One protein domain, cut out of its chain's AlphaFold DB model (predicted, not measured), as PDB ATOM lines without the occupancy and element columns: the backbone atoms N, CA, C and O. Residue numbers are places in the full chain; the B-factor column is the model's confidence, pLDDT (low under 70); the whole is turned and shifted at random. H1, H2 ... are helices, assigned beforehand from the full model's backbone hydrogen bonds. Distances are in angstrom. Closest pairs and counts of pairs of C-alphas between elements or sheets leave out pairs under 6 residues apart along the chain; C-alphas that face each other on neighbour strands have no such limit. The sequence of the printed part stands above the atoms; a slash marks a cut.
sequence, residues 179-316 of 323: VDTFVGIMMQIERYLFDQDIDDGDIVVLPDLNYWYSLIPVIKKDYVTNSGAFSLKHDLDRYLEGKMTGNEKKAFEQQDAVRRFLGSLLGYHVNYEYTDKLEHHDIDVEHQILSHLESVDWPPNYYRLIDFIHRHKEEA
ATOM      1  N   VAL A 179     163.225 281.568  96.078       84.12
ATOM      2  CA  VAL A 179     162.459 280.919  97.158       84.12
ATOM      3  C   VAL A 179     161.444 279.960  96.588       84.12
ATOM      4  O   VAL A 179     161.396 278.818  97.033       84.12
ATOM      5  N   ASP A 180     160.661 280.398  95.604       82.75
ATOM      6  CA  ASP A 180     159.663 279.524  94.982       82.75
ATOM      7  C   ASP A 180     160.335 278.311  94.350       82.75
ATOM      8  O   ASP A 180     159.857 277.188  94.485       82.75
ATOM      9  N   THR A 181     161.500 278.522  93.740       85.19
ATOM     10  CA  THR A 181     162.296 277.441  93.156       85.19
ATOM     11  C   THR A 181     162.879 276.527  94.228       85.19
ATOM     12  O   THR A 181     162.805 275.308  94.099       85.19
ATOM     13  N   PHE A 182     163.426 277.089  95.310       88.06
ATOM     14  CA  PHE A 182     163.979 276.315  96.421       88.06
ATOM     15  C   PHE A 182     162.911 275.440  97.082       88.06
ATOM     16  O   PHE A 182     163.143 274.249  97.278       88.06
ATOM     17  N   VAL A 183     161.742 276.014  97.379       86.12
ATOM     18  CA  VAL A 183     160.610 275.312  97.998       86.12
ATOM     19  C   VAL A 183     159.998 274.301  97.028       86.12
ATOM     20  O   VAL A 183     159.756 273.164  97.417       86.12
ATOM     21  N   GLY A 184     159.810 274.663  95.758       84.31
ATOM     22  CA  GLY A 184     159.261 273.761  94.745       84.31
ATOM     23  C   GLY A 184     160.140 272.532  94.500       84.31
ATOM     24  O   GLY A 184     159.629 271.416  94.425       84.31
ATOM     25  N   ILE A 185     161.464 272.711  94.434       86.38
ATOM     26  CA  ILE A 185     162.421 271.600  94.334       86.38
ATOM     27  C   ILE A 185     162.413 270.761  95.614       86.38
ATOM     28  O   ILE A 185     162.346 269.538  95.543       86.38
ATOM     29  N   MET A 186     162.420 271.405  96.781       88.25
ATOM     30  CA  MET A 186     162.357 270.729  98.077       88.25
ATOM     31  C   MET A 186     161.107 269.846  98.213       88.25
ATOM     32  O   MET A 186     161.219 268.724  98.691       88.25
ATOM     33  N   MET A 187     159.940 270.291  97.739       84.88
ATOM     34  CA  MET A 187     158.722 269.468  97.716       84.88
ATOM     35  C   MET A 187     158.845 268.251  96.790       84.88
ATOM     36  O   MET A 187     158.318 267.191  97.102       84.88
ATOM     37  N   GLN A 188     159.542 268.369  95.656       83.38
ATOM     38  CA  GLN A 188     159.790 267.215  94.781       83.38
ATOM     39  C   GLN A 188     160.740 266.204  95.429       83.38
ATOM     40  O   GLN A 188     160.509 265.002  95.327       83.38
ATOM     41  N   ILE A 189     161.775 266.686  96.127       87.44
ATOM     42  CA  ILE A 189     162.682 265.845  96.919       87.44
ATOM     43  C   ILE A 189     161.907 265.153  98.050       87.44
ATOM     44  O   ILE A 189     162.068 263.954  98.246       87.44
ATOM     45  N   GLU A 190     161.059 265.886  98.777       88.00
ATOM     46  CA  GLU A 190     160.211 265.338  99.842       88.00
ATOM     47  C   GLU A 190     159.338 264.204  99.318       88.00
ATOM     48  O   GLU A 190     159.367 263.110  99.878       88.00
ATOM     49  N   ARG A 191     158.642 264.441  98.199       83.25
ATOM     50  CA  ARG A 191     157.806 263.419  97.579       83.25
ATOM     51  C   ARG A 191     158.627 262.198  97.197       83.25
ATOM     52  O   ARG A 191     158.298 261.090  97.590       83.25
ATOM     53  N   TYR A 192     159.745 262.416  96.506       84.12
ATOM     54  CA  TYR A 192     160.656 261.349  96.102       84.12
ATOM     55  C   TYR A 192     161.129 260.479  97.277       84.12
ATOM     56  O   TYR A 192     161.213 259.260  97.136       84.12
ATOM     57  N   LEU A 193     161.455 261.090  98.418       87.12
ATOM     58  CA  LEU A 193     162.020 260.383  99.566       87.12
ATOM     59  C   LEU A 193     160.970 259.723 100.464       87.12
ATOM     60  O   LEU A 193     161.267 258.660 101.009       87.12
ATOM     61  N   PHE A 194     159.789 260.331 100.617       87.00
ATOM     62  CA  PHE A 194     158.874 260.019 101.723       87.00
ATOM     63  C   PHE A 194     157.411 259.753 101.328       87.00
ATOM     64  O   PHE A 194     156.644 259.292 102.174       87.00
ATOM     65  N   ASP A 195     156.990 260.051 100.094       81.62
ATOM     66  CA  ASP A 195     155.590 259.902  99.673       81.62
ATOM     67  C   ASP A 195     155.254 258.432  99.377       81.62
ATOM     68  O   ASP A 195     155.964 257.754  98.632       81.62
ATOM     69  N   GLN A 196     154.183 257.933  99.998       68.19
ATOM     70  CA  GLN A 196     153.707 256.551  99.838       68.19
ATOM     71  C   GLN A 196     152.705 256.419  98.695       68.19
ATOM     72  O   GLN A 196     152.553 255.333  98.141       68.19
ATOM     73  N   ASP A 197     152.057 257.530  98.331       63.34
ATOM     74  CA  ASP A 197     151.047 257.598  97.274       63.34
ATOM     75  C   ASP A 197     151.683 257.845  95.898       63.34
ATOM     76  O   ASP A 197     150.994 258.212  94.944       63.34
ATOM     77  N   ILE A 198     152.999 257.635  95.762       60.81
ATOM     78  CA  ILE A 198     153.612 257.470  94.446       60.81
ATOM     79  C   ILE A 198     153.075 256.148  93.895       60.81
ATOM     80  O   ILE A 198     153.650 255.083  94.125       60.81
ATOM     81  N   ASP A 199     151.935 256.223  93.202       53.28
ATOM     82  CA  ASP A 199     151.371 255.122  92.430       53.28
ATOM     83  C   ASP A 199     152.487 254.460  91.601       53.28
ATOM     84  O   ASP A 199     153.413 255.126  91.136       53.28
ATOM     85  N   ASP A 200     152.376 253.162  91.303       46.44
ATOM     86  CA  ASP A 200     153.343 252.447  90.444       46.44
ATOM     87  C   ASP A 200     153.540 253.108  89.049       46.44
ATOM     88  O   ASP A 200     154.460 252.752  88.308       46.44
ATOM     89  N   GLY A 201     152.671 254.059  88.673       45.22
ATOM     90  CA  GLY A 201     152.764 254.881  87.464       45.22
ATOM     91  C   GLY A 201     153.223 256.333  87.669       45.22
ATOM     92  O   GLY A 201     153.454 257.015  86.668       45.22
ATOM     93  N   ASP A 202     153.367 256.810  88.906       51.53
ATOM     94  CA  ASP A 202     153.796 258.173  89.208       51.53
ATOM     95  C   ASP A 202     155.321 258.268  89.152       51.53
ATOM     96  O   ASP A 202     156.080 257.783  89.992       51.53
ATOM     97  N   ILE A 203     155.797 258.906  88.090       55.84
ATOM     98  CA  ILE A 203     157.218 259.112  87.860       55.84
ATOM     99  C   ILE A 203     157.657 260.354  88.643       55.84
ATOM    100  O   ILE A 203     157.455 261.484  88.196       55.84
ATOM    101  N   VAL A 204     158.299 260.156  89.796       59.44
ATOM    102  CA  VAL A 204     158.941 261.256  90.528       59.44
ATOM    103  C   VAL A 204     160.379 261.427  90.048       59.44
ATOM    104  O   VAL A 204     161.233 260.554  90.214       59.44
ATOM    105  N   VAL A 205     160.651 262.569  89.422       62.94
ATOM    106  CA  VAL A 205     161.999 262.969  89.009       62.94
ATOM    107  C   VAL A 205     162.702 263.550  90.228       62.94
ATOM    108  O   VAL A 205     162.211 264.536  90.772       62.94
ATOM    109  N   LEU A 206     163.852 263.000  90.639       72.12
ATOM    110  CA  LEU A 206     164.700 263.716  91.594       72.12
ATOM    111  C   LEU A 206     165.331 264.916  90.863       72.12
ATOM    112  O   LEU A 206     166.097 264.706  89.913       72.12
ATOM    113  N   PRO A 207     165.009 266.165  91.244       70.31
ATOM    114  CA  PRO A 207     165.672 267.346  90.699       70.31
ATOM    115  C   PRO A 207     167.184 267.337  90.952       70.31
ATOM    116  O   PRO A 207     167.696 266.627  91.818       70.31
ATOM    117  N   ASP A 208     167.916 268.166  90.204       81.25
ATOM    118  CA  ASP A 208     169.360 268.305  90.392       81.25
ATOM    119  C   ASP A 208     169.668 268.901  91.778       81.25
ATOM    120  O   ASP A 208     169.490 270.099  92.018       81.25
ATOM    121  N   LEU A 209     170.139 268.055  92.700       87.75
ATOM    122  CA  LEU A 209     170.475 268.470  94.062       87.75
ATOM    123  C   LEU A 209     171.562 269.547  94.088       87.75
ATOM    124  O   LEU A 209     171.523 270.407  94.961       87.75
ATOM    125  N   ASN A 210     172.500 269.559  93.133       89.94
ATOM    126  CA  ASN A 210     173.531 270.600  93.095       89.94
ATOM    127  C   ASN A 210     172.918 271.962  92.778       89.94
ATOM    128  O   ASN A 210     173.277 272.960  93.408       89.94
ATOM    129  N   TYR A 211     171.942 271.994  91.869       91.12
ATOM    130  CA  TYR A 211     171.183 273.208  91.610       91.12
ATOM    131  C   TYR A 211     170.414 273.641  92.864       91.12
ATOM    132  O   TYR A 211     170.482 274.807  93.253       91.12
ATOM    133  N   TRP A 212     169.750 272.712  93.558       92.12
ATOM    134  CA  TRP A 212     169.067 273.029  94.816       92.12
ATOM    135  C   TRP A 212     170.018 273.604  95.876       92.12
ATOM    136  O   TRP A 212     169.735 274.644  96.472       92.12
ATOM    137  N   TYR A 213     171.191 272.996  96.055       94.12
ATOM    138  CA  TYR A 213     172.231 273.488  96.958       94.12
ATOM    139  C   TYR A 213     172.739 274.878  96.566       94.12
ATOM    140  O   TYR A 213     172.988 275.716  97.433       94.12
ATOM    141  N   SER A 214     172.835 275.172  95.268       93.75
ATOM    142  CA  SER A 214     173.273 276.483  94.780       93.75
ATOM    143  C   SER A 214     172.304 277.630  95.113       93.75
ATOM    144  O   SER A 214     172.718 278.790  95.145       93.75
ATOM    145  N   LEU A 215     171.036 277.329  95.432       91.50
ATOM    146  CA  LEU A 215     170.058 278.320  95.899       91.50
ATOM    147  C   LEU A 215     170.321 278.746  97.352       91.50
ATOM    148  O   LEU A 215     170.030 279.885  97.722       91.50
ATOM    149  N   ILE A 216     170.902 277.871  98.181       91.94
ATOM    150  CA  ILE A 216     171.065 278.083  99.629       91.94
ATOM    151  C   ILE A 216     171.772 279.410  99.965       91.94
ATOM    152  O   ILE A 216     171.259 280.153 100.809       91.94
ATOM    153  N   PRO A 217     172.900 279.796  99.328       90.12
ATOM    154  CA  PRO A 217     173.545 281.082  99.595       90.12
ATOM    155  C   PRO A 217     172.647 282.305  99.362       90.12
ATOM    156  O   PRO A 217     172.816 283.309 100.055       90.12
ATOM    157  N   VAL A 218     171.713 282.229  98.408       87.94
ATOM    158  CA  VAL A 218     170.757 283.305  98.091       87.94
ATOM    159  C   VAL A 218     169.640 283.336  99.129       87.94
ATOM    160  O   VAL A 218     169.380 284.380  99.728       87.94
ATOM    161  N   ILE A 219     169.064 282.171  99.443       85.31
ATOM    162  CA  ILE A 219     168.037 282.018 100.485       85.31
ATOM    163  C   ILE A 219     168.534 282.556 101.833       85.31
ATOM    164  O   ILE A 219     167.811 283.285 102.515       85.31
ATOM    165  N   LYS A 220     169.794 282.266 102.184       83.62
ATOM    166  CA  LYS A 220     170.450 282.754 103.406       83.62
ATOM    167  C   LYS A 220     170.542 284.278 103.493       83.62
ATOM    168  O   LYS A 220     170.453 284.816 104.594       83.62
ATOM    169  N   LYS A 221     170.798 284.963 102.375       74.62
ATOM    170  CA  LYS A 221     171.056 286.412 102.353       74.62
ATOM    171  C   LYS A 221     169.775 287.234 102.299       74.62
ATOM    172  O   LYS A 221     169.672 288.215 103.029       74.62
ATOM    173  N   ASP A 222     168.822 286.823 101.468       61.31
ATOM    174  CA  ASP A 222     167.714 287.694 101.062       61.31
ATOM    175  C   ASP A 222     166.389 287.387 101.782       61.31
ATOM    176  O   ASP A 222     165.551 288.277 101.951       61.31
ATOM    177  N   TYR A 223     166.189 286.152 102.257       57.78
ATOM    178  CA  TYR A 223     164.836 285.666 102.563       57.78
ATOM    179  C   TYR A 223     164.588 285.236 104.007       57.78
ATOM    180  O   TYR A 223     163.449 285.286 104.463       57.78
ATOM    181  N   VAL A 224     165.636 284.949 104.777       49.56
ATOM    182  CA  VAL A 224     165.575 284.643 106.222       49.56
ATOM    183  C   VAL A 224     164.787 285.678 107.032       49.56
ATOM    184  O   VAL A 224     164.159 285.345 108.041       49.56
ATOM    185  N   THR A 225     164.832 286.939 106.606       47.53
ATOM    186  CA  THR A 225     164.150 288.056 107.265       47.53
ATOM    187  C   THR A 225     162.781 288.389 106.674       47.53
ATOM    188  O   THR A 225     162.005 289.039 107.366       47.53
ATOM    189  N   ASN A 226     162.460 287.952 105.448       50.72
ATOM    190  CA  ASN A 226     161.302 288.465 104.700       50.72
ATOM    191  C   ASN A 226     160.331 287.402 104.143       50.72
ATOM    192  O   ASN A 226     159.178 287.754 103.912       50.72
ATOM    193  N   SER A 227     160.731 286.142 103.912       57.78
ATOM    194  CA  SER A 227     159.861 285.160 103.224       57.78
ATOM    195  C   SER A 227     158.818 284.487 104.113       57.78
ATOM    196  O   SER A 227     157.907 283.854 103.598       57.78
ATOM    197  N   GLY A 228     158.944 284.554 105.439       68.19
ATOM    198  CA  GLY A 228     158.082 283.780 106.339       68.19
ATOM    199  C   GLY A 228     158.272 282.255 106.253       68.19
ATOM    200  O   GLY A 228     157.723 281.555 107.089       68.19
ATOM    201  N   ALA A 229     159.111 281.734 105.349       74.25
ATOM    202  CA  ALA A 229     159.314 280.292 105.157       74.25
ATOM    203  C   ALA A 229     159.858 279.568 106.409       74.25
ATOM    204  O   ALA A 229     159.549 278.407 106.640       74.25
ATOM    205  N   PHE A 230     160.629 280.261 107.257       77.31
ATOM    206  CA  PHE A 230     161.092 279.747 108.559       77.31
ATOM    207  C   PHE A 230     160.280 280.294 109.746       77.31
ATOM    208  O   PHE A 230     160.756 280.308 110.883       77.31
ATOM    209  N   SER A 231     159.084 280.828 109.494       79.44
ATOM    210  CA  SER A 231     158.210 281.348 110.542       79.44
ATOM    211  C   SER A 231     157.753 280.226 111.478       79.44
ATOM    212  O   SER A 231     157.462 279.099 111.072       79.44
ATOM    213  N   LEU A 232     157.662 280.555 112.767       80.12
ATOM    214  CA  LEU A 232     157.057 279.681 113.770       80.12
ATOM    215  C   LEU A 232     155.552 279.938 113.932       80.12
ATOM    216  O   LEU A 232     154.843 279.102 114.486       80.12
ATOM    217  N   LYS A 233     155.053 281.071 113.424       80.56
ATOM    218  CA  LYS A 233     153.631 281.413 113.455       80.56
ATOM    219  C   LYS A 233     152.901 280.600 112.395       80.56
ATOM    220  O   LYS A 233     153.124 280.837 111.213       80.56
ATOM    221  N   HIS A 234     152.039 279.684 112.809       76.81
ATOM    222  CA  HIS A 234     151.193 278.901 111.914       76.81
ATOM    223  C   HIS A 234     149.727 279.219 112.219       76.81
ATOM    224  O   HIS A 234     149.317 279.167 113.375       76.81
ATOM    225  N   ASP A 235     148.963 279.642 111.214       83.00
ATOM    226  CA  ASP A 235     147.572 280.093 111.376       83.00
ATOM    227  C   ASP A 235     146.680 279.314 110.402       83.00
ATOM    228  O   ASP A 235     146.166 279.842 109.413       83.00
ATOM    229  N   LEU A 236     146.595 278.004 110.658       84.38
ATOM    230  CA  LEU A 236     145.879 277.047 109.815       84.38
ATOM    231  C   LEU A 236     144.400 277.424 109.674       84.38
ATOM    232  O   LEU A 236     143.858 277.364 108.574       84.38
ATOM    233  N   ASP A 237     143.771 277.901 110.751       84.88
ATOM    234  CA  ASP A 237     142.367 278.319 110.743       84.88
ATOM    235  C   ASP A 237     142.115 279.419 109.706       84.88
ATOM    236  O   ASP A 237     141.242 279.280 108.848       84.88
ATOM    237  N   ARG A 238     142.919 280.493 109.700       85.12
ATOM    238  CA  ARG A 238     142.749 281.561 108.702       85.12
ATOM    239  C   ARG A 238     143.040 281.096 107.282       85.12
ATOM    240  O   ARG A 238     142.445 281.646 106.350       85.12
ATOM    241  N   TYR A 239     143.947 280.138 107.101       85.44
ATOM    242  CA  TYR A 239     144.212 279.545 105.793       85.44
ATOM    243  C   TYR A 239     142.997 278.750 105.291       85.44
ATOM    244  O   TYR A 239     142.485 279.043 104.208       85.44
ATOM    245  N   LEU A 240     142.473 277.826 106.105       85.56
ATOM    246  CA  LEU A 240     141.318 276.982 105.772       85.56
ATOM    247  C   LEU A 240     140.029 277.793 105.567       85.56
ATOM    248  O   LEU A 240     139.218 277.470 104.702       85.56
ATOM    249  N   GLU A 241     139.850 278.887 106.308       89.38
ATOM    250  CA  GLU A 241     138.729 279.815 106.136       89.38
ATOM    251  C   GLU A 241     138.874 280.740 104.908       89.38
ATOM    252  O   GLU A 241     137.999 281.572 104.656       89.38
ATOM    253  N   GLY A 242     139.982 280.654 104.160       86.69
ATOM    254  CA  GLY A 242     140.248 281.504 102.995       86.69
ATOM    255  C   GLY A 242     140.482 282.979 103.342       86.69
ATOM    256  O   GLY A 242     140.274 283.857 102.504       86.69
ATOM    257  N   LYS A 243     140.896 283.279 104.581       88.38
ATOM    258  CA  LYS A 243     141.132 284.647 105.083       88.38
ATOM    259  C   LYS A 243     142.544 285.168 104.797       88.38
ATOM    260  O   LYS A 243     142.823 286.334 105.091       88.38
ATOM    261  N   MET A 244     143.434 284.332 104.264       88.12
ATOM    262  CA  MET A 244     144.772 284.723 103.808       88.12
ATOM    263  C   MET A 244     144.762 285.076 102.320       88.12
ATOM    264  O   MET A 244     144.148 284.379 101.512       88.12
ATOM    265  N   THR A 245     145.472 286.137 101.931       83.44
ATOM    266  CA  THR A 245     145.575 286.551 100.520       83.44
ATOM    267  C   THR A 245     146.991 286.984 100.149       83.44
ATOM    268  O   THR A 245     147.771 287.416 101.000       83.44
ATOM    269  N   GLY A 246     147.326 286.864  98.860       84.38
ATOM    270  CA  GLY A 246     148.606 287.312  98.309       84.38
ATOM    271  C   GLY A 246     149.811 286.735  99.056       84.38
ATOM    272  O   GLY A 246     149.908 285.526  99.257       84.38
ATOM    273  N   ASN A 247     150.709 287.618  99.496       81.94
ATOM    274  CA  ASN A 247     151.968 287.239 100.141       81.94
ATOM    275  C   ASN A 247     151.782 286.504 101.476       81.94
ATOM    276  O   ASN A 247     152.643 285.712 101.838       81.94
ATOM    277  N   GLU A 248     150.685 286.740 102.204       82.38
ATOM    278  CA  GLU A 248     150.417 286.035 103.467       82.38
ATOM    279  C   GLU A 248     150.153 284.549 103.215       82.38
ATOM    280  O   GLU A 248     150.760 283.696 103.854       82.38
ATOM    281  N   LYS A 249     149.298 284.252 102.229       85.56
ATOM    282  CA  LYS A 249     149.006 282.878 101.812       85.56
ATOM    283  C   LYS A 249     150.274 282.181 101.304       85.56
ATOM    284  O   LYS A 249     150.571 281.073 101.731       85.56
ATOM    285  N   LYS A 250     151.047 282.867 100.457       83.44
ATOM    286  CA  LYS A 250     152.308 282.349  99.909       83.44
ATOM    287  C   LYS A 250     153.321 282.004 101.011       83.44
ATOM    288  O   LYS A 250     153.929 280.944 100.974       83.44
ATOM    289  N   ALA A 251     153.485 282.879 102.004       83.19
ATOM    290  CA  ALA A 251     154.387 282.634 103.128       83.19
ATOM    291  C   ALA A 251     153.947 281.424 103.974       83.19
ATOM    292  O   ALA A 251     154.797 280.644 104.399       83.19
ATOM    293  N   PHE A 252     152.635 281.253 104.182       86.50
ATOM    294  CA  PHE A 252     152.076 280.080 104.859       86.50
ATOM    295  C   PHE A 252     152.394 278.784 104.098       86.50
ATOM    296  O   PHE A 252     152.953 277.865 104.684       86.50
ATOM    297  N   GLU A 253     152.127 278.733 102.789       85.94
ATOM    298  CA  GLU A 253     152.407 277.556 101.945       85.94
ATOM    299  C   GLU A 253     153.905 277.200 101.927       85.94
ATOM    300  O   GLU A 253     154.279 276.030 101.988       85.94
ATOM    301  N   GLN A 254     154.785 278.206 101.900       86.75
ATOM    302  CA  GLN A 254     156.232 277.994 101.977       86.75
ATOM    303  C   GLN A 254     156.663 277.434 103.341       86.75
ATOM    304  O   GLN A 254     157.516 276.550 103.402       86.75
ATOM    305  N   GLN A 255     156.088 277.937 104.434       87.19
ATOM    306  CA  GLN A 255     156.364 277.454 105.787       87.19
ATOM    307  C   GLN A 255     155.890 276.013 105.992       87.19
ATOM    308  O   GLN A 255     156.621 275.212 106.577       87.19
ATOM    309  N   ASP A 256     154.693 275.694 105.508       87.88
ATOM    310  CA  ASP A 256     154.109 274.354 105.528       87.88
ATOM    311  C   ASP A 256     155.036 273.348 104.823       87.88
ATOM    312  O   ASP A 256     155.494 272.378 105.430       87.88
ATOM    313  N   ALA A 257     155.460 273.669 103.596       88.19
ATOM    314  CA  ALA A 257     156.386 272.840 102.830       88.19
ATOM    315  C   ALA A 257     157.738 272.631 103.541       88.19
ATOM    316  O   ALA A 257     158.252 271.511 103.580       88.19
ATOM    317  N   VAL A 258     158.327 273.689 104.119       90.56
ATOM    318  CA  VAL A 258     159.618 273.596 104.829       90.56
ATOM    319  C   VAL A 258     159.500 272.734 106.084       90.56
ATOM    320  O   VAL A 258     160.375 271.906 106.341       90.56
ATOM    321  N   ARG A 259     158.425 272.900 106.864       90.81
ATOM    322  CA  ARG A 259     158.163 272.089 108.063       90.81
ATOM    323  C   ARG A 259     157.995 270.624 107.719       90.81
ATOM    324  O   ARG A 259     158.607 269.788 108.379       90.81
ATOM    325  N   ARG A 260     157.222 270.335 106.671       90.50
ATOM    326  CA  ARG A 260     156.999 268.973 106.196       90.50
ATOM    327  C   ARG A 260     158.318 268.307 105.818       90.50
ATOM    328  O   ARG A 260     158.659 267.265 106.363       90.50
ATOM    329  N   PHE A 261     159.101 268.955 104.959       92.81
ATOM    330  CA  PHE A 261     160.374 268.415 104.491       92.81
ATOM    331  C   PHE A 261     161.392 268.194 105.617       92.81
ATOM    332  O   PHE A 261     161.955 267.107 105.735       92.81
ATOM    333  N   LEU A 262     161.621 269.202 106.467       94.12
ATOM    334  CA  LEU A 262     162.573 269.086 107.576       94.12
ATOM    335  C   LEU A 262     162.087 268.098 108.643       94.12
ATOM    336  O   LEU A 262     162.897 267.375 109.209       94.12
ATOM    337  N   GLY A 263     160.779 268.042 108.905       93.69
ATOM    338  CA  GLY A 263     160.173 267.058 109.799       93.69
ATOM    339  C   GLY A 263     160.441 265.630 109.341       93.69
ATOM    340  O   GLY A 263     160.975 264.840 110.120       93.69
ATOM    341  N   SER A 264     160.161 265.338 108.068       92.81
ATOM    342  CA  SER A 264     160.426 264.028 107.469       92.81
ATOM    343  C   SER A 264     161.918 263.679 107.473       92.81
ATOM    344  O   SER A 264     162.284 262.589 107.903       92.81
ATOM    345  N   LEU A 265     162.805 264.619 107.115       94.19
ATOM    346  CA  LEU A 265     164.264 264.416 107.186       94.19
ATOM    347  C   LEU A 265     164.777 264.126 108.605       94.19
ATOM    348  O   LEU A 265     165.773 263.430 108.777       94.19
ATOM    349  N   LEU A 266     164.120 264.666 109.634       93.56
ATOM    350  CA  LEU A 266     164.439 264.387 111.039       93.56
ATOM    351  C   LEU A 266     163.786 263.087 111.551       93.56
ATOM    352  O   LEU A 266     163.928 262.753 112.730       93.56
ATOM    353  N   GLY A 267     163.086 262.353 110.680       91.56
ATOM    354  CA  GLY A 267     162.430 261.082 110.977       91.56
ATOM    355  C   GLY A 267     161.061 261.218 111.646       91.56
ATOM    356  O   GLY A 267     160.556 260.238 112.195       91.56
ATOM    357  N   TYR A 268     160.463 262.412 111.648       91.19
ATOM    358  CA  TYR A 268     159.132 262.636 112.206       91.19
ATOM    359  C   TYR A 268     158.058 262.434 111.150       91.19
ATOM    360  O   TYR A 268     158.129 262.983 110.052       91.19
ATOM    361  N   HIS A 269     157.007 261.703 111.516       86.38
ATOM    362  CA  HIS A 269     155.871 261.498 110.633       86.38
ATOM    363  C   HIS A 269     154.896 262.681 110.709       86.38
ATOM    364  O   HIS A 269     153.832 262.611 111.317       86.38
ATOM    365  N   VAL A 270     155.307 263.802 110.123       79.44
ATOM    366  CA  VAL A 270     154.587 265.083 110.187       79.44
ATOM    367  C   VAL A 270     153.338 265.144 109.299       79.44
ATOM    368  O   VAL A 270     152.500 266.016 109.497       79.44
ATOM    369  N   ASN A 271     153.179 264.199 108.365       71.75
ATOM    370  CA  ASN A 271     151.997 264.041 107.510       71.75
ATOM    371  C   ASN A 271     151.205 262.767 107.879       71.75
ATOM    372  O   ASN A 271     150.977 261.887 107.053       71.75
ATOM    373  N   TYR A 272     150.827 262.644 109.156       61.25
ATOM    374  CA  TYR A 272     150.257 261.420 109.740       61.25
ATOM    375  C   TYR A 272     148.847 261.049 109.256       61.25
ATOM    376  O   TYR A 272     148.345 259.987 109.618       61.25
ATOM    377  N   GLU A 273     148.178 261.900 108.472       60.59
ATOM    378  CA  GLU A 273     146.778 261.680 108.080       60.59
ATOM    379  C   GLU A 273     146.585 260.487 107.129       60.59
ATOM    380  O   GLU A 273     145.461 260.006 106.977       60.59
ATOM    381  N   TYR A 274     147.667 259.966 106.542       54.88
ATOM    382  CA  TYR A 274     147.592 258.974 105.470       54.88
ATOM    383  C   TYR A 274     148.213 257.611 105.817       54.88
ATOM    384  O   TYR A 274     147.854 256.612 105.194       54.88
ATOM    385  N   THR A 275     149.118 257.520 106.804       59.38
ATOM    386  CA  THR A 275     149.926 256.300 107.018       59.38
ATOM    387  C   THR A 275     150.349 256.114 108.491       59.38
ATOM    388  O   THR A 275     150.329 257.049 109.288       59.38
ATOM    389  N   ASP A 276     150.743 254.898 108.888       67.88
ATOM    390  CA  ASP A 276     151.198 254.612 110.265       67.88
ATOM    391  C   ASP A 276     152.714 254.832 110.467       67.88
ATOM    392  O   ASP A 276     153.206 254.784 111.600       67.88
ATOM    393  N   LYS A 277     153.490 255.002 109.387       79.25
ATOM    394  CA  LYS A 277     154.961 255.069 109.422       79.25
ATOM    395  C   LYS A 277     155.494 255.941 108.298       79.25
ATOM    396  O   LYS A 277     155.036 255.805 107.179       79.25
ATOM    397  N   LEU A 278     156.538 256.717 108.575       84.25
ATOM    398  CA  LEU A 278     157.306 257.392 107.532       84.25
ATOM    399  C   LEU A 278     158.076 256.354 106.694       84.25
ATOM    400  O   LEU A 278     158.793 255.514 107.246       84.25
ATOM    401  N   GLU A 279     157.899 256.389 105.375       84.62
ATOM    402  CA  GLU A 279     158.684 255.586 104.433       84.62
ATOM    403  C   GLU A 279     159.941 256.337 104.010       84.62
ATOM    404  O   GLU A 279     159.931 257.556 103.952       84.62
ATOM    405  N   HIS A 280     161.019 255.607 103.728       88.62
ATOM    406  CA  HIS A 280     162.298 256.169 103.292       88.62
ATOM    407  C   HIS A 280     162.746 255.432 102.030       88.62
ATOM    408  O   HIS A 280     163.170 254.272 102.096       88.62
ATOM    409  N   HIS A 281     162.624 256.082 100.874       85.12
ATOM    410  CA  HIS A 281     162.846 255.440  99.574       85.12
ATOM    411  C   HIS A 281     164.321 255.372  99.163       85.12
ATOM    412  O   HIS A 281     164.737 254.374  98.563       85.12
ATOM    413  N   ASP A 282     165.114 256.395  99.501       87.00
ATOM    414  CA  ASP A 282     166.542 256.488  99.171       87.00
ATOM    415  C   ASP A 282     167.362 257.088 100.327       87.00
ATOM    416  O   ASP A 282     167.547 258.300 100.454       87.00
ATOM    417  N   ILE A 283     167.870 256.195 101.178       90.81
ATOM    418  CA  ILE A 283     168.636 256.542 102.381       90.81
ATOM    419  C   ILE A 283     169.970 257.227 102.037       90.81
ATOM    420  O   ILE A 283     170.457 258.052 102.810       90.81
ATOM    421  N   ASP A 284     170.587 256.899 100.899       90.88
ATOM    422  CA  ASP A 284     171.878 257.484 100.521       90.88
ATOM    423  C   ASP A 284     171.701 258.956 100.122       90.88
ATOM    424  O   ASP A 284     172.466 259.820 100.564       90.88
ATOM    425  N   VAL A 285     170.649 259.257  99.353       90.88
ATOM    426  CA  VAL A 285     170.246 260.630  99.008       90.88
ATOM    427  C   VAL A 285     169.827 261.414 100.252       90.88
ATOM    428  O   VAL A 285     170.255 262.555 100.431       90.88
ATOM    429  N   GLU A 286     169.028 260.811 101.132       93.25
ATOM    430  CA  GLU A 286     168.615 261.422 102.397       93.25
ATOM    431  C   GLU A 286     169.828 261.833 103.247       93.25
ATOM    432  O   GLU A 286     169.941 262.989 103.663       93.25
ATOM    433  N   HIS A 287     170.793 260.926 103.435       94.38
ATOM    434  CA  HIS A 287     172.034 261.224 104.151       94.38
ATOM    435  C   HIS A 287     172.869 262.306 103.464       94.38
ATOM    436  O   HIS A 287     173.468 263.141 104.147       94.38
ATOM    437  N   GLN A 288     172.929 262.312 102.128       94.88
ATOM    438  CA  GLN A 288     173.631 263.352 101.379       94.88
ATOM    439  C   GLN A 288     173.022 264.733 101.652       94.88
ATOM    440  O   GLN A 288     173.760 265.691 101.898       94.88
ATOM    441  N   ILE A 289     171.691 264.829 101.633       95.50
ATOM    442  CA  ILE A 289     170.952 266.062 101.912       95.50
ATOM    443  C   ILE A 289     171.183 266.509 103.351       95.50
ATOM    444  O   ILE A 289     171.587 267.651 103.564       95.50
ATOM    445  N   LEU A 290     170.992 265.618 104.327       95.25
ATOM    446  CA  LEU A 290     171.228 265.913 105.742       95.25
ATOM    447  C   LEU A 290     172.652 266.424 105.972       95.25
ATOM    448  O   LEU A 290     172.838 267.503 106.531       95.25
ATOM    449  N   SER A 291     173.656 265.710 105.453       95.50
ATOM    450  CA  SER A 291     175.060 266.102 105.583       95.50
ATOM    451  C   SER A 291     175.340 267.472 104.957       95.50
ATOM    452  O   SER A 291     176.084 268.276 105.529       95.50
ATOM    453  N   HIS A 292     174.728 267.780 103.809       95.06
ATOM    454  CA  HIS A 292     174.859 269.095 103.194       95.06
ATOM    455  C   HIS A 292     174.213 270.190 104.053       95.06
ATOM    456  O   HIS A 292     174.862 271.200 104.334       95.06
ATOM    457  N   LEU A 293     172.973 269.988 104.509       94.25
ATOM    458  CA  LEU A 293     172.246 270.947 105.344       94.25
ATOM    459  C   LEU A 293     172.969 271.218 106.672       94.25
ATOM    460  O   LEU A 293     173.037 272.373 107.086       94.25
ATOM    461  N   GLU A 294     173.555 270.201 107.304       94.38
ATOM    462  CA  GLU A 294     174.359 270.335 108.530       94.38
ATOM    463  C   GLU A 294     175.659 271.122 108.314       94.38
ATOM    464  O   GLU A 294     176.128 271.817 109.215       94.38
ATOM    465  N   SER A 295     176.246 271.033 107.117       95.19
ATOM    466  CA  SER A 295     177.478 271.753 106.772       95.19
ATOM    467  C   SER A 295     177.265 273.252 106.524       95.19
ATOM    468  O   SER A 295     178.223 274.032 106.500       95.19
ATOM    469  N   VAL A 296     176.014 273.669 106.324       93.50
ATOM    470  CA  VAL A 296     175.658 275.051 106.014       93.50
ATOM    471  C   VAL A 296     175.514 275.857 107.307       93.50
ATOM    472  O   VAL A 296     174.764 275.510 108.214       93.50
ATOM    473  N   ASP A 297     176.188 277.007 107.360       91.50
ATOM    474  CA  ASP A 297     175.998 278.017 108.410       91.50
ATOM    475  C   ASP A 297     174.647 278.727 108.229       91.50
ATOM    476  O   ASP A 297     174.549 279.733 107.521       91.50
ATOM    477  N   TRP A 298     173.571 278.147 108.748       90.31
ATOM    478  CA  TRP A 298     172.224 278.680 108.578       90.31
ATOM    479  C   TRP A 298     171.976 279.906 109.475       90.31
ATOM    480  O   TRP A 298     172.620 280.108 110.499       90.31
ATOM    481  N   PRO A 299     171.015 280.769 109.124       87.38
ATOM    482  CA  PRO A 299     170.556 281.824 110.017       87.38
ATOM    483  C   PRO A 299     169.910 281.296 111.316       87.38
ATOM    484  O   PRO A 299     169.346 280.203 111.332       87.38
ATOM    485  N   PRO A 300     169.809 282.131 112.371       88.31
ATOM    486  CA  PRO A 300     169.167 281.749 113.634       88.31
ATOM    487  C   PRO A 300     167.731 281.219 113.508       88.31
ATOM    488  O   PRO A 300     167.345 280.320 114.248       88.31
ATOM    489  N   ASN A 301     166.928 281.753 112.579       85.81
ATOM    490  CA  ASN A 301     165.538 281.315 112.395       85.81
ATOM    491  C   ASN A 301     165.431 279.860 111.912       85.81
ATOM    492  O   ASN A 301     164.486 279.180 112.290       85.81
ATOM    493  N   TYR A 302     166.403 279.372 111.136       89.94
ATOM    494  CA  TYR A 302     166.452 277.968 110.731       89.94
ATOM    495  C   TYR A 302     166.638 277.062 111.952       89.94
ATOM    496  O   TYR A 302     165.841 276.160 112.176       89.94
ATOM    497  N   TYR A 303     167.630 277.349 112.800       91.38
ATOM    498  CA  TYR A 303     167.872 276.552 114.005       91.38
ATOM    499  C   TYR A 303     166.690 276.606 114.981       91.38
ATOM    500  O   TYR A 303     166.313 275.581 115.539       91.38
ATOM    501  N   ARG A 304     166.031 277.768 115.117       91.00
ATOM    502  CA  ARG A 304     164.777 277.885 115.883       91.00
ATOM    503  C   ARG A 304     163.675 276.978 115.335       91.00
ATOM    504  O   ARG A 304     162.918 276.425 116.127       91.00
ATOM    505  N   LEU A 305     163.568 276.841 114.012       91.19
ATOM    506  CA  LEU A 305     162.610 275.932 113.386       91.19
ATOM    507  C   LEU A 305     162.971 274.464 113.640       91.19
ATOM    508  O   LEU A 305     162.085 273.685 113.968       91.19
ATOM    509  N   ILE A 306     164.248 274.090 113.553       93.94
ATOM    510  CA  ILE A 306     164.701 272.729 113.884       93.94
ATOM    511  C   ILE A 306     164.365 272.382 115.343       93.94
ATOM    512  O   ILE A 306     163.758 271.346 115.608       93.94
ATOM    513  N   ASP A 307     164.661 273.282 116.286       94.88
ATOM    514  CA  ASP A 307     164.306 273.109 117.700       94.88
ATOM    515  C   ASP A 307     162.789 272.990 117.907       94.88
ATOM    516  O   ASP A 307     162.320 272.210 118.741       94.88
ATOM    517  N   PHE A 308     162.014 273.775 117.155       92.62
ATOM    518  CA  PHE A 308     160.557 273.718 117.163       92.62
ATOM    519  C   PHE A 308     160.054 272.352 116.675       92.62
ATOM    520  O   PHE A 308     159.265 271.711 117.367       92.62
ATOM    521  N   ILE A 309     160.567 271.859 115.546       93.56
ATOM    522  CA  ILE A 309     160.209 270.544 115.003       93.56
ATOM    523  C   ILE A 309     160.577 269.433 115.991       93.56
ATOM    524  O   ILE A 309     159.751 268.574 116.263       93.56
ATOM    525  N   HIS A 310     161.750 269.467 116.623       95.19
ATOM    526  CA  HIS A 310     162.108 268.472 117.642       95.19
ATOM    527  C   HIS A 310     161.184 268.483 118.869       95.19
ATOM    528  O   HIS A 310     160.959 267.439 119.490       95.19
ATOM    529  N   ARG A 311     160.664 269.658 119.245       94.12
ATOM    530  CA  ARG A 311     159.750 269.811 120.381       94.12
ATOM    531  C   ARG A 311     158.363 269.247 120.081       94.12
ATOM    532  O   ARG A 311     157.819 268.555 120.937       94.12
ATOM    533  N   HIS A 312     157.818 269.555 118.906       91.69
ATOM    534  CA  HIS A 312     156.442 269.210 118.525       91.69
ATOM    535  C   HIS A 312     156.335 267.908 117.713       91.69
ATOM    536  O   HIS A 312     155.269 267.307 117.668       91.69
ATOM    537  N   LYS A 313     157.441 267.430 117.132       91.94
ATOM    538  CA  LYS A 313     157.559 266.170 116.381       91.94
ATOM    539  C   LYS A 313     156.479 266.042 115.302       91.94
ATOM    540  O   LYS A 313     156.426 266.883 114.414       91.94
ATOM    541  N   GLU A 314     155.618 265.030 115.384       87.94
ATOM    542  CA  GLU A 314     154.524 264.771 114.444       87.94
ATOM    543  C   GLU A 314     153.499 265.922 114.391       87.94
ATOM    544  O   GLU A 314     152.856 266.130 113.368       87.94
ATOM    545  N   GLU A 315     153.386 266.728 115.453       87.44
ATOM    546  CA  GLU A 315     152.470 267.876 115.527       87.44
ATOM    547  C   GLU A 315     153.072 269.169 114.944       87.44
ATOM    548  O   GLU A 315     152.404 270.204 114.909       87.44
ATOM    549  N   ALA A 316     154.324 269.146 114.470       88.62
ATOM    550  CA  ALA A 316     155.042 270.346 114.035       88.62
ATOM    551  C   ALA A 316     154.375 271.096 112.863       88.62
ATOM    552  O   ALA A 316     154.606 272.298 112.703       88.62
TER     553      ALA A 316
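This is residues 179 to 316 of the 323 residues of an uncharacterized protein of Arenicella xantha (UniProt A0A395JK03). Two long helices, H1 and H4, lie side by side as the core; H2 folds back across the first part of H1, and H6 crosses the later part of H4 on another side. H5 lies near the last ends of H1 and H4, short H3 near H4's first end, and long links join much of the rest. The 138 printed residues hold six named helices, H1 to H6 in chain order, and no named strand: all helix. The whole is compact, with radius of gyration of the C-alphas 14.9 A and spans of 37 by 34 by 29 A.

H1, residues 179 to 194, and H2, residues 209 to 222, form a helical hairpin; residues 179 to 186 of H1 touch H2 at a steep tilt of 42 degrees, closest C-alphas Phe 182 and Trp 212, 6.3 A. H3, residues 236 to 240, is close to but not clearly touching H4, residues 247 to 265. H1 and H4 touch at a shallow tilt of 34 degrees, only just short of steep, closest C-alphas Glu 190 and Phe 261, 5.6 A. H5, residues 283 to 295, is near H2. Residues 259 to 263 of H4 touch H6, residues 300 to 315, closest C-alphas Gly 263 and Ile 309, 6.3 A. Every O i to N i+4 pair is within hydrogen-bond range in H1, H3, H4 and H5, but 7 of 10 in H2 and 10 of 12 in H6.

H1 begins at C-alpha 179 (162.459, 280.919, 97.158) and spans 21.7 A, H2 20.6 A, H3 6.1 A, H4 26.9 A, H5 18.1 A. H6 spans 21.8 A, ends at C-alpha 315 (152.470, 267.876, 115.527), and has a kink of 51 degrees near residue 309.

The C-alphas of Lys 243 and Asp 284 are farthest apart, 41.3 A. The printed part has no cut; H1 to H2, H2 to H3 and H4 to H5 are long links. pLDDT is under 70 at residues 196 to 205, 222 to 228 and 272 to 276.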